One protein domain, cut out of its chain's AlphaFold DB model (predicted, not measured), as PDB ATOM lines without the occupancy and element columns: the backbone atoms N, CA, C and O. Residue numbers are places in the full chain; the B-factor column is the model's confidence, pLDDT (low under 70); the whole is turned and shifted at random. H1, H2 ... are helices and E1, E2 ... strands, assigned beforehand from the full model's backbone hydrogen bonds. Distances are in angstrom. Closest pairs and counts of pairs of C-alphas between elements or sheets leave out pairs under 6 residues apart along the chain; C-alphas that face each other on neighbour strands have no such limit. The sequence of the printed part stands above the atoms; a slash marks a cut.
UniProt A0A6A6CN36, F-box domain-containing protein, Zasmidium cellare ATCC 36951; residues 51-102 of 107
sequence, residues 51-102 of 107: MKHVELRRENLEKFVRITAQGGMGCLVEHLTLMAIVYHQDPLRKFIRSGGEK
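AT A GLANCE: This is residues 51 to 102 of the 107 residues of the protein "F-box domain-containing protein" of Zasmidium cellare ATCC 36951 (UniProt A0A6A6CN36). Two short strands, E1 and E2, run side by side and the same way, and between them the chain makes a wide loop through H1 and the short H2, while beyond E2 a thin arm leads to a lone helix, H3, far from the rest. E1 and H1 make a V, H2 sits at the far end of H1, and residues 86 to 91 and 93 to 99 stick out, the latter including residues 93 to 97 of H3. The printed part has 52 residues, with three named helices and two named strands in the order E1, H1, H2, E2, H3; the sheet, in the order E1, E2, is parallel, and the class is mixed, helices and strands. The whole is extended, with a radius of gyration of the C-alphas of 15.7 A, and spans 45 by 21 by 13 A.

HOW THE PARTS SIT: E1, residues 51 to 55, is the parallel neighbour of E2, residues 79 to 83, with 18 degrees between their directions. C-alphas 53 and 81 face each other at 4.7 A; N 52 and O 79, and N 81 and O 52, are within hydrogen-bond range, each pair at 2.9 A. H1, residues 58 to 69, follows E1 by a tight link; their closest C-alphas are those of Val 54 and Asn 60, 6.4 A apart. H1 and E2 are apart. H2, residues 73 to 76, and H1 touch only at the corner by their link, where H1 takes part with residues 67 to 69 alone; the closest C-alphas are those of Thr 68 and Gly 74, 4.1 A apart. E1, H1, H2 and E2 form a strand-helix-strand unit, two parallel neighbour strands with helices between them, and its crossover is right-handed. H3, residues 90 to 97, touches no helix, and it is apart from E1. In H1 and H3 every O i to N i+4 pair is within hydrogen-bond range; H2 is too short for such a pair, and its one O i to N i+3 pair is within range.

IN THESE COORDINATES: E1 begins at C-alpha 51 (4.818, 15.334, 20.156) and is 13.4 A long. H1 is 16.3 A long from C-alpha 58 (7.831, 33.771, 26.381) to C-alpha 69. H2 measures 5.6 A and E2 13.0 A. H3 is 10.7 A long and ends at C-alpha 97 (-18.172, 22.033, 39.269).

THE WHOLE: The C-alphas farthest apart are those of Gly 71 and Ser 98, 45.4 A. The printed part, residues 51 to 102, has no cut. The links E1 to H1, H1 to H2 and H2 to E2 are tight, and E2 to H3, with 6 residues, is short; no link is long. The mean pLDDT of the printed part is 87.0, and residues 101 to 102 are under 70.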
ATOM      1  N   MET A  51       5.608  14.803  19.047       92.25
ATOM      2  CA  MET A  51       4.818  15.334  20.156       92.25
ATOM      3  C   MET A  51       5.610  16.369  20.959       92.25
ATOM      4  O   MET A  51       6.732  16.111  21.414       92.25
ATOM      5  N   LYS A  52       5.028  17.557  21.159       91.75
ATOM      6  CA  LYS A  52       5.622  18.632  21.960       91.75
ATOM      7  C   LYS A  52       4.627  19.255  22.916       91.75
ATOM      8  O   LYS A  52       3.577  19.747  22.520       91.75
ATOM      9  N   HIS A  53       5.028  19.311  24.179       93.56
ATOM     10  CA  HIS A  53       4.373  20.125  25.189       93.56
ATOM     11  C   HIS A  53       5.196  21.394  25.386       93.56
ATOM     12  O   HIS A  53       6.385  21.323  25.704       93.56
ATOM     13  N   VAL A  54       4.579  22.549  25.167       93.44
ATOM     14  CA  VAL A  54       5.234  23.852  25.286       93.44
ATOM     15  C   VAL A  54       4.462  24.675  26.301       93.44
ATOM     16  O   VAL A  54       3.287  24.980  26.111       93.44
ATOM     17  N   GLU A  55       5.114  25.041  27.400       94.19
ATOM     18  CA  GLU A  55       4.527  25.998  28.334       94.19
ATOM     19  C   GLU A  55       4.402  27.369  27.670       94.19
ATOM     20  O   GLU A  55       5.323  27.834  26.996       94.19
ATOM     21  N   LEU A  56       3.287  28.054  27.919       92.12
ATOM     22  CA  LEU A  56       2.994  29.409  27.457       92.12
ATOM     23  C   LEU A  56       3.775  30.452  28.267       92.12
ATOM     24  O   LEU A  56       3.220  31.365  28.879       92.12
ATOM     25  N   ARG A  57       5.096  30.301  28.264       91.38
ATOM     26  CA  ARG A  57       6.077  31.286  28.714       91.38
ATOM     27  C   ARG A  57       6.813  31.810  27.493       91.38
ATOM     28  O   ARG A  57       7.103  31.047  26.573       91.38
ATOM     29  N   ARG A  58       7.144  33.104  27.500       92.19
ATOM     30  CA  ARG A  58       7.831  33.771  26.381       92.19
ATOM     31  C   ARG A  58       9.062  32.984  25.916       92.19
ATOM     32  O   ARG A  58       9.154  32.647  24.744       92.19
ATOM     33  N   GLU A  59       9.937  32.626  26.849       95.19
ATOM     34  CA  GLU A  59      11.177  31.883  26.586       95.19
ATOM     35  C   GLU A  59      10.947  30.536  25.877       95.19
ATOM     36  O   GLU A  59      11.673  30.174  24.950       95.19
ATOM     37  N   ASN A  60       9.895  29.812  26.263       93.50
ATOM     38  CA  ASN A  60       9.570  28.503  25.703       93.50
ATOM     39  C   ASN A  60       8.981  28.629  24.297       93.50
ATOM     40  O   ASN A  60       9.301  27.821  23.426       93.50
ATOM     41  N   LEU A  61       8.190  29.675  24.054       93.62
ATOM     42  CA  LEU A  61       7.650  29.990  22.734       93.62
ATOM     43  C   LEU A  61       8.740  30.458  21.768       93.62
ATOM     44  O   LEU A  61       8.813  29.962  20.647       93.62
ATOM     45  N   GLU A  62       9.632  31.346  22.205       94.44
ATOM     46  CA  GLU A  62      10.782  31.785  21.406       94.44
ATOM     47  C   GLU A  62      11.694  30.606  21.056       94.44
ATOM     48  O   GLU A  62      12.109  30.446  19.904       94.44
ATOM     49  N   LYS A  63      11.968  29.726  22.026       91.44
ATOM     50  CA  LYS A  63      12.729  28.496  21.789       91.44
ATOM     51  C   LYS A  63      12.019  27.577  20.800       91.44
ATOM     52  O   LYS A  63      12.677  27.032  19.916       91.44
ATOM     53  N   PHE A  64      10.706  27.413  20.926       91.88
ATOM     54  CA  PHE A  64       9.921  26.597  20.008       91.88
ATOM     55  C   PHE A  64       9.988  27.141  18.576       91.88
ATOM     56  O   PHE A  64      10.346  26.390  17.674       91.88
ATOM     57  N   VAL A  65       9.780  28.447  18.382       91.56
ATOM     58  CA  VAL A  65       9.919  29.116  17.075       91.56
ATOM     59  C   VAL A  65      11.317  28.912  16.493       91.56
ATOM     60  O   VAL A  65      11.454  28.560  15.325       91.56
ATOM     61  N   ARG A  66      12.374  29.078  17.296       89.62
ATOM     62  CA  ARG A  66      13.752  28.845  16.830       89.62
ATOM     63  C   ARG A  66      13.973  27.410  16.352       89.62
ATOM     64  O   ARG A  66      14.663  27.213  15.357       89.62
ATOM     65  N   ILE A  67      13.407  26.425  17.051       86.81
ATOM     66  CA  ILE A  67      13.532  25.003  16.694       86.81
ATOM     67  C   ILE A  67      12.774  24.689  15.397       86.81
ATOM     68  O   ILE A  67      13.278  23.924  14.577       86.81
ATOM     69  N   THR A  68      11.588  25.265  15.195       89.88
ATOM     70  CA  THR A  68      10.747  24.979  14.022       89.88
ATOM     71  C   THR A  68      11.140  25.777  12.779       89.88
ATOM     72  O   THR A  68      10.966  25.282  11.669       89.88
ATOM     73  N   ALA A  69      11.740  26.962  12.927       86.56
ATOM     74  CA  ALA A  69      12.108  27.822  11.799       86.56
ATOM     75  C   ALA A  69      13.301  27.314  10.963       86.56
ATOM     76  O   ALA A  69      13.451  27.710   9.813       86.56
ATOM     77  N   GLN A  70      14.174  26.464  11.518       74.19
ATOM     78  CA  GLN A  70      15.487  26.166  10.919       74.19
ATOM     79  C   GLN A  70      15.543  24.941   9.985       74.19
ATOM     80  O   GLN A  70      16.627  24.428   9.727       74.19
ATOM     81  N   GLY A  71      14.420  24.434   9.464       71.06
ATOM     82  CA  GLY A  71      14.430  23.310   8.504       71.06
ATOM     83  C   GLY A  71      15.032  21.997   9.040       71.06
ATOM     84  O   GLY A  71      15.308  21.080   8.272       71.06
ATOM     85  N   GLY A  72      15.255  21.907  10.356       80.00
ATOM     86  CA  GLY A  72      15.688  20.698  11.049       80.00
ATOM     87  C   GLY A  72      14.504  19.862  11.533       80.00
ATOM     88  O   GLY A  72      13.380  20.011  11.071       80.00
ATOM     89  N   MET A  73      14.735  19.031  12.549       85.31
ATOM     90  CA  MET A  73      13.722  18.129  13.127       85.31
ATOM     91  C   MET A  73      12.470  18.839  13.679       85.31
ATOM     92  O   MET A  73      11.472  18.190  13.961       85.31
ATOM     93  N   GLY A  74      12.495  20.168  13.837       86.00
ATOM     94  CA  GLY A  74      11.327  20.944  14.246       86.00
ATOM     95  C   GLY A  74      10.173  20.928  13.238       86.00
ATOM     96  O   GLY A  74       9.039  21.159  13.643       86.00
ATOM     97  N   CYS A  75      10.414  20.615  11.960       88.81
ATOM     98  CA  CYS A  75       9.335  20.446  10.978       88.81
ATOM     99  C   CYS A  75       8.515  19.162  11.183       88.81
ATOM    100  O   CYS A  75       7.458  19.020  10.580       88.81
ATOM    101  N   LEU A  76       8.989  18.244  12.031       91.25
ATOM    102  CA  LEU A  76       8.337  16.966  12.310       91.25
ATOM    103  C   LEU A  76       7.284  17.059  13.416       91.25
ATOM    104  O   LEU A  76       6.733  16.038  13.800       91.25
ATOM    105  N   VAL A  77       7.037  18.245  13.981       92.69
ATOM    106  CA  VAL A  77       6.020  18.411  15.026       92.69
ATOM    107  C   VAL A  77       4.635  18.194  14.420       92.69
ATOM    108  O   VAL A  77       4.197  18.964  13.571       92.69
ATOM    109  N   GLU A  78       3.934  17.176  14.911       93.56
ATOM    110  CA  GLU A  78       2.580  16.801  14.484       93.56
ATOM    111  C   GLU A  78       1.546  17.146  15.566       93.56
ATOM    112  O   GLU A  78       0.460  17.651  15.278       93.56
ATOM    113  N   HIS A  79       1.904  16.942  16.835       94.44
ATOM    114  CA  HIS A  79       1.042  17.145  17.993       94.44
ATOM    115  C   HIS A  79       1.651  18.174  18.951       94.44
ATOM    116  O   HIS A  79       2.619  17.895  19.664       94.44
ATOM    117  N   LEU A  80       1.061  19.371  18.995       93.81
ATOM    118  CA  LEU A  80       1.470  20.459  19.885       93.81
ATOM    119  C   LEU A  80       0.431  20.681  20.989       93.81
ATOM    120  O   LEU A  80      -0.720  21.020  20.716       93.81
ATOM    121  N   THR A  81       0.858  20.568  22.242       94.31
ATOM    122  CA  THR A  81       0.061  20.949  23.413       94.31
ATOM    123  C   THR A  81       0.659  22.192  24.053       94.31
ATOM    124  O   THR A  81       1.807  22.190  24.495       94.31
ATOM    125  N   LEU A  82      -0.133  23.261  24.122       93.25
ATOM    126  CA  LEU A  82       0.248  24.499  24.792       93.25
ATOM    127  C   LEU A  82      -0.259  24.484  26.234       93.25
ATOM    128  O   LEU A  82      -1.457  24.350  26.475       93.25
ATOM    129  N   MET A  83       0.649  24.627  27.198       92.62
ATOM    130  CA  MET A  83       0.326  24.570  28.626       92.62
ATOM    131  C   MET A  83       0.321  25.980  29.221       92.62
ATOM    132  O   MET A  83       1.366  26.618  29.325       92.62
ATOM    133  N   ALA A  84      -0.851  26.486  29.612       87.56
ATOM    134  CA  ALA A  84      -0.983  27.775  30.293       87.56
ATOM    135  C   ALA A  84      -0.940  27.613  31.815       87.56
ATOM    136  O   ALA A  84      -1.544  26.692  32.363       87.56
ATOM    137  N   ILE A  85      -0.336  28.582  32.505       81.50
ATOM    138  CA  ILE A  85      -0.594  28.780  33.934       81.50
ATOM    139  C   ILE A  85      -1.854  29.632  34.066       81.50
ATOM    140  O   ILE A  85      -1.949  30.727  33.515       81.50
ATOM    141  N   VAL A  86      -2.825  29.121  34.814       81.25
ATOM    142  CA  VAL A  86      -4.052  29.846  35.135       81.25
ATOM    143  C   VAL A  86      -3.827  30.645  36.414       81.25
ATOM    144  O   VAL A  86      -3.792  30.075  37.504       81.25
ATOM    145  N   TYR A  87      -3.724  31.967  36.283       79.69
ATOM    146  CA  TYR A  87      -3.555  32.873  37.423       79.69
ATOM    147  C   TYR A  87      -4.849  33.072  38.230       79.69
ATOM    148  O   TYR A  87      -4.806  33.154  39.453       79.69
ATOM    149  N   HIS A  88      -6.009  33.081  37.566       83.50
ATOM    150  CA  HIS A  88      -7.319  33.202  38.215       83.50
ATOM    151  C   HIS A  88      -8.104  31.898  38.073       83.50
ATOM    152  O   HIS A  88      -8.739  31.643  37.050       83.50
ATOM    153  N   GLN A  89      -8.038  31.048  39.098       85.12
ATOM    154  CA  GLN A  89      -8.638  29.712  39.058       85.12
ATOM    155  C   GLN A  89     -10.140  29.694  39.366       85.12
ATOM    156  O   GLN A  89     -10.800  28.707  39.048       85.12
ATOM    157  N   ASP A  90     -10.703  30.746  39.968       86.06
ATOM    158  CA  ASP A  90     -12.099  30.740  40.431       86.06
ATOM    159  C   ASP A  90     -13.130  30.485  39.320       86.06
ATOM    160  O   ASP A  90     -14.028  29.662  39.530       86.06
ATOM    161  N   PRO A  91     -13.022  31.100  38.123       82.31
ATOM    162  CA  PRO A  91     -13.944  30.817  37.024       82.31
ATOM    163  C   PRO A  91     -13.836  29.368  36.537       82.31
ATOM    164  O   PRO A  91     -14.851  28.715  36.302       82.31
ATOM    165  N   LEU A  92     -12.613  28.840  36.454       82.06
ATOM    166  CA  LEU A  92     -12.350  27.457  36.051       82.06
ATOM    167  C   LEU A  92     -12.886  26.454  37.073       82.06
ATOM    168  O   LEU A  92     -13.525  25.476  36.697       82.06
ATOM    169  N   ARG A  93     -12.709  26.718  38.372       83.25
ATOM    170  CA  ARG A  93     -13.266  25.887  39.450       83.25
ATOM    171  C   ARG A  93     -14.790  25.852  39.409       83.25
ATOM    172  O   ARG A  93     -15.372  24.785  39.594       83.25
ATOM    173  N   LYS A  94     -15.436  26.997  39.164       85.38
ATOM    174  CA  LYS A  94     -16.895  27.075  39.002       85.38
ATOM    175  C   LYS A  94     -17.366  26.272  37.787       85.38
ATOM    176  O   LYS A  94     -18.298  25.492  37.930       85.38
ATOM    177  N   PHE A  95     -16.681  26.399  36.651       82.88
ATOM    178  CA  PHE A  95     -17.002  25.683  35.411       82.88
ATOM    179  C   PHE A  95     -16.852  24.157  35.525       82.88
ATOM    180  O   PHE A  95     -17.707  23.407  35.061       82.88
ATOM    181  N   ILE A  96     -15.790  23.681  36.182       86.12
ATOM    182  CA  ILE A  96     -15.579  22.242  36.418       86.12
ATOM    183  C   ILE A  96     -16.686  21.683  37.322       86.12
ATOM    184  O   ILE A  96     -17.213  20.605  37.062       86.12
ATOM    185  N   ARG A  97     -17.079  22.428  38.365       85.06
ATOM    186  CA  ARG A  97     -18.172  22.033  39.269       85.06
ATOM    187  C   ARG A  97     -19.540  22.011  38.588       85.06
ATOM    188  O   ARG A  97     -20.382  21.223  39.001       85.06
ATOM    189  N   SER A  98     -19.765  22.847  37.575       86.19
ATOM    190  CA  SER A  98     -21.018  22.889  36.813       86.19
ATOM    191  C   SER A  98     -21.070  21.888  35.653       86.19
ATOM    192  O   SER A  98     -21.928  22.015  34.787       86.19
ATOM    193  N   GLY A  99     -20.149  20.919  35.582       81.69
ATOM    194  CA  GLY A  99     -20.154  19.901  34.524       81.69
ATOM    195  C   GLY A  99     -19.864  20.446  33.120       81.69
ATOM    196  O   GLY A  99     -20.165  19.782  32.134       81.69
ATOM    197  N   GLY A 100     -19.280  21.643  33.011       74.06
ATOM    198  CA  GLY A 100     -18.935  22.250  31.727       74.06
ATOM    199  C   GLY A 100     -20.066  23.016  31.028       74.06
ATOM    200  O   GLY A 100     -19.891  23.439  29.883       74.06
ATOM    201  N   GLU A 101     -21.203  23.251  31.690       68.56
ATOM    202  CA  GLU A 101     -22.223  24.154  31.153       68.56
ATOM    203  C   GLU A 101     -21.701  25.598  31.129       68.56
ATOM    204  O   GLU A 101     -21.300  26.164  32.152       68.56
ATOM    205  N   LYS A 102     -21.670  26.204  29.934       62.59
ATOM    206  CA  LYS A 102     -21.306  27.616  29.785       62.59
ATOM    207  C   LYS A 102     -22.372  28.482  30.467       62.59
ATOM    208  O   LYS A 102     -23.558  28.262  30.227       62.59
TER     209      LYS A 102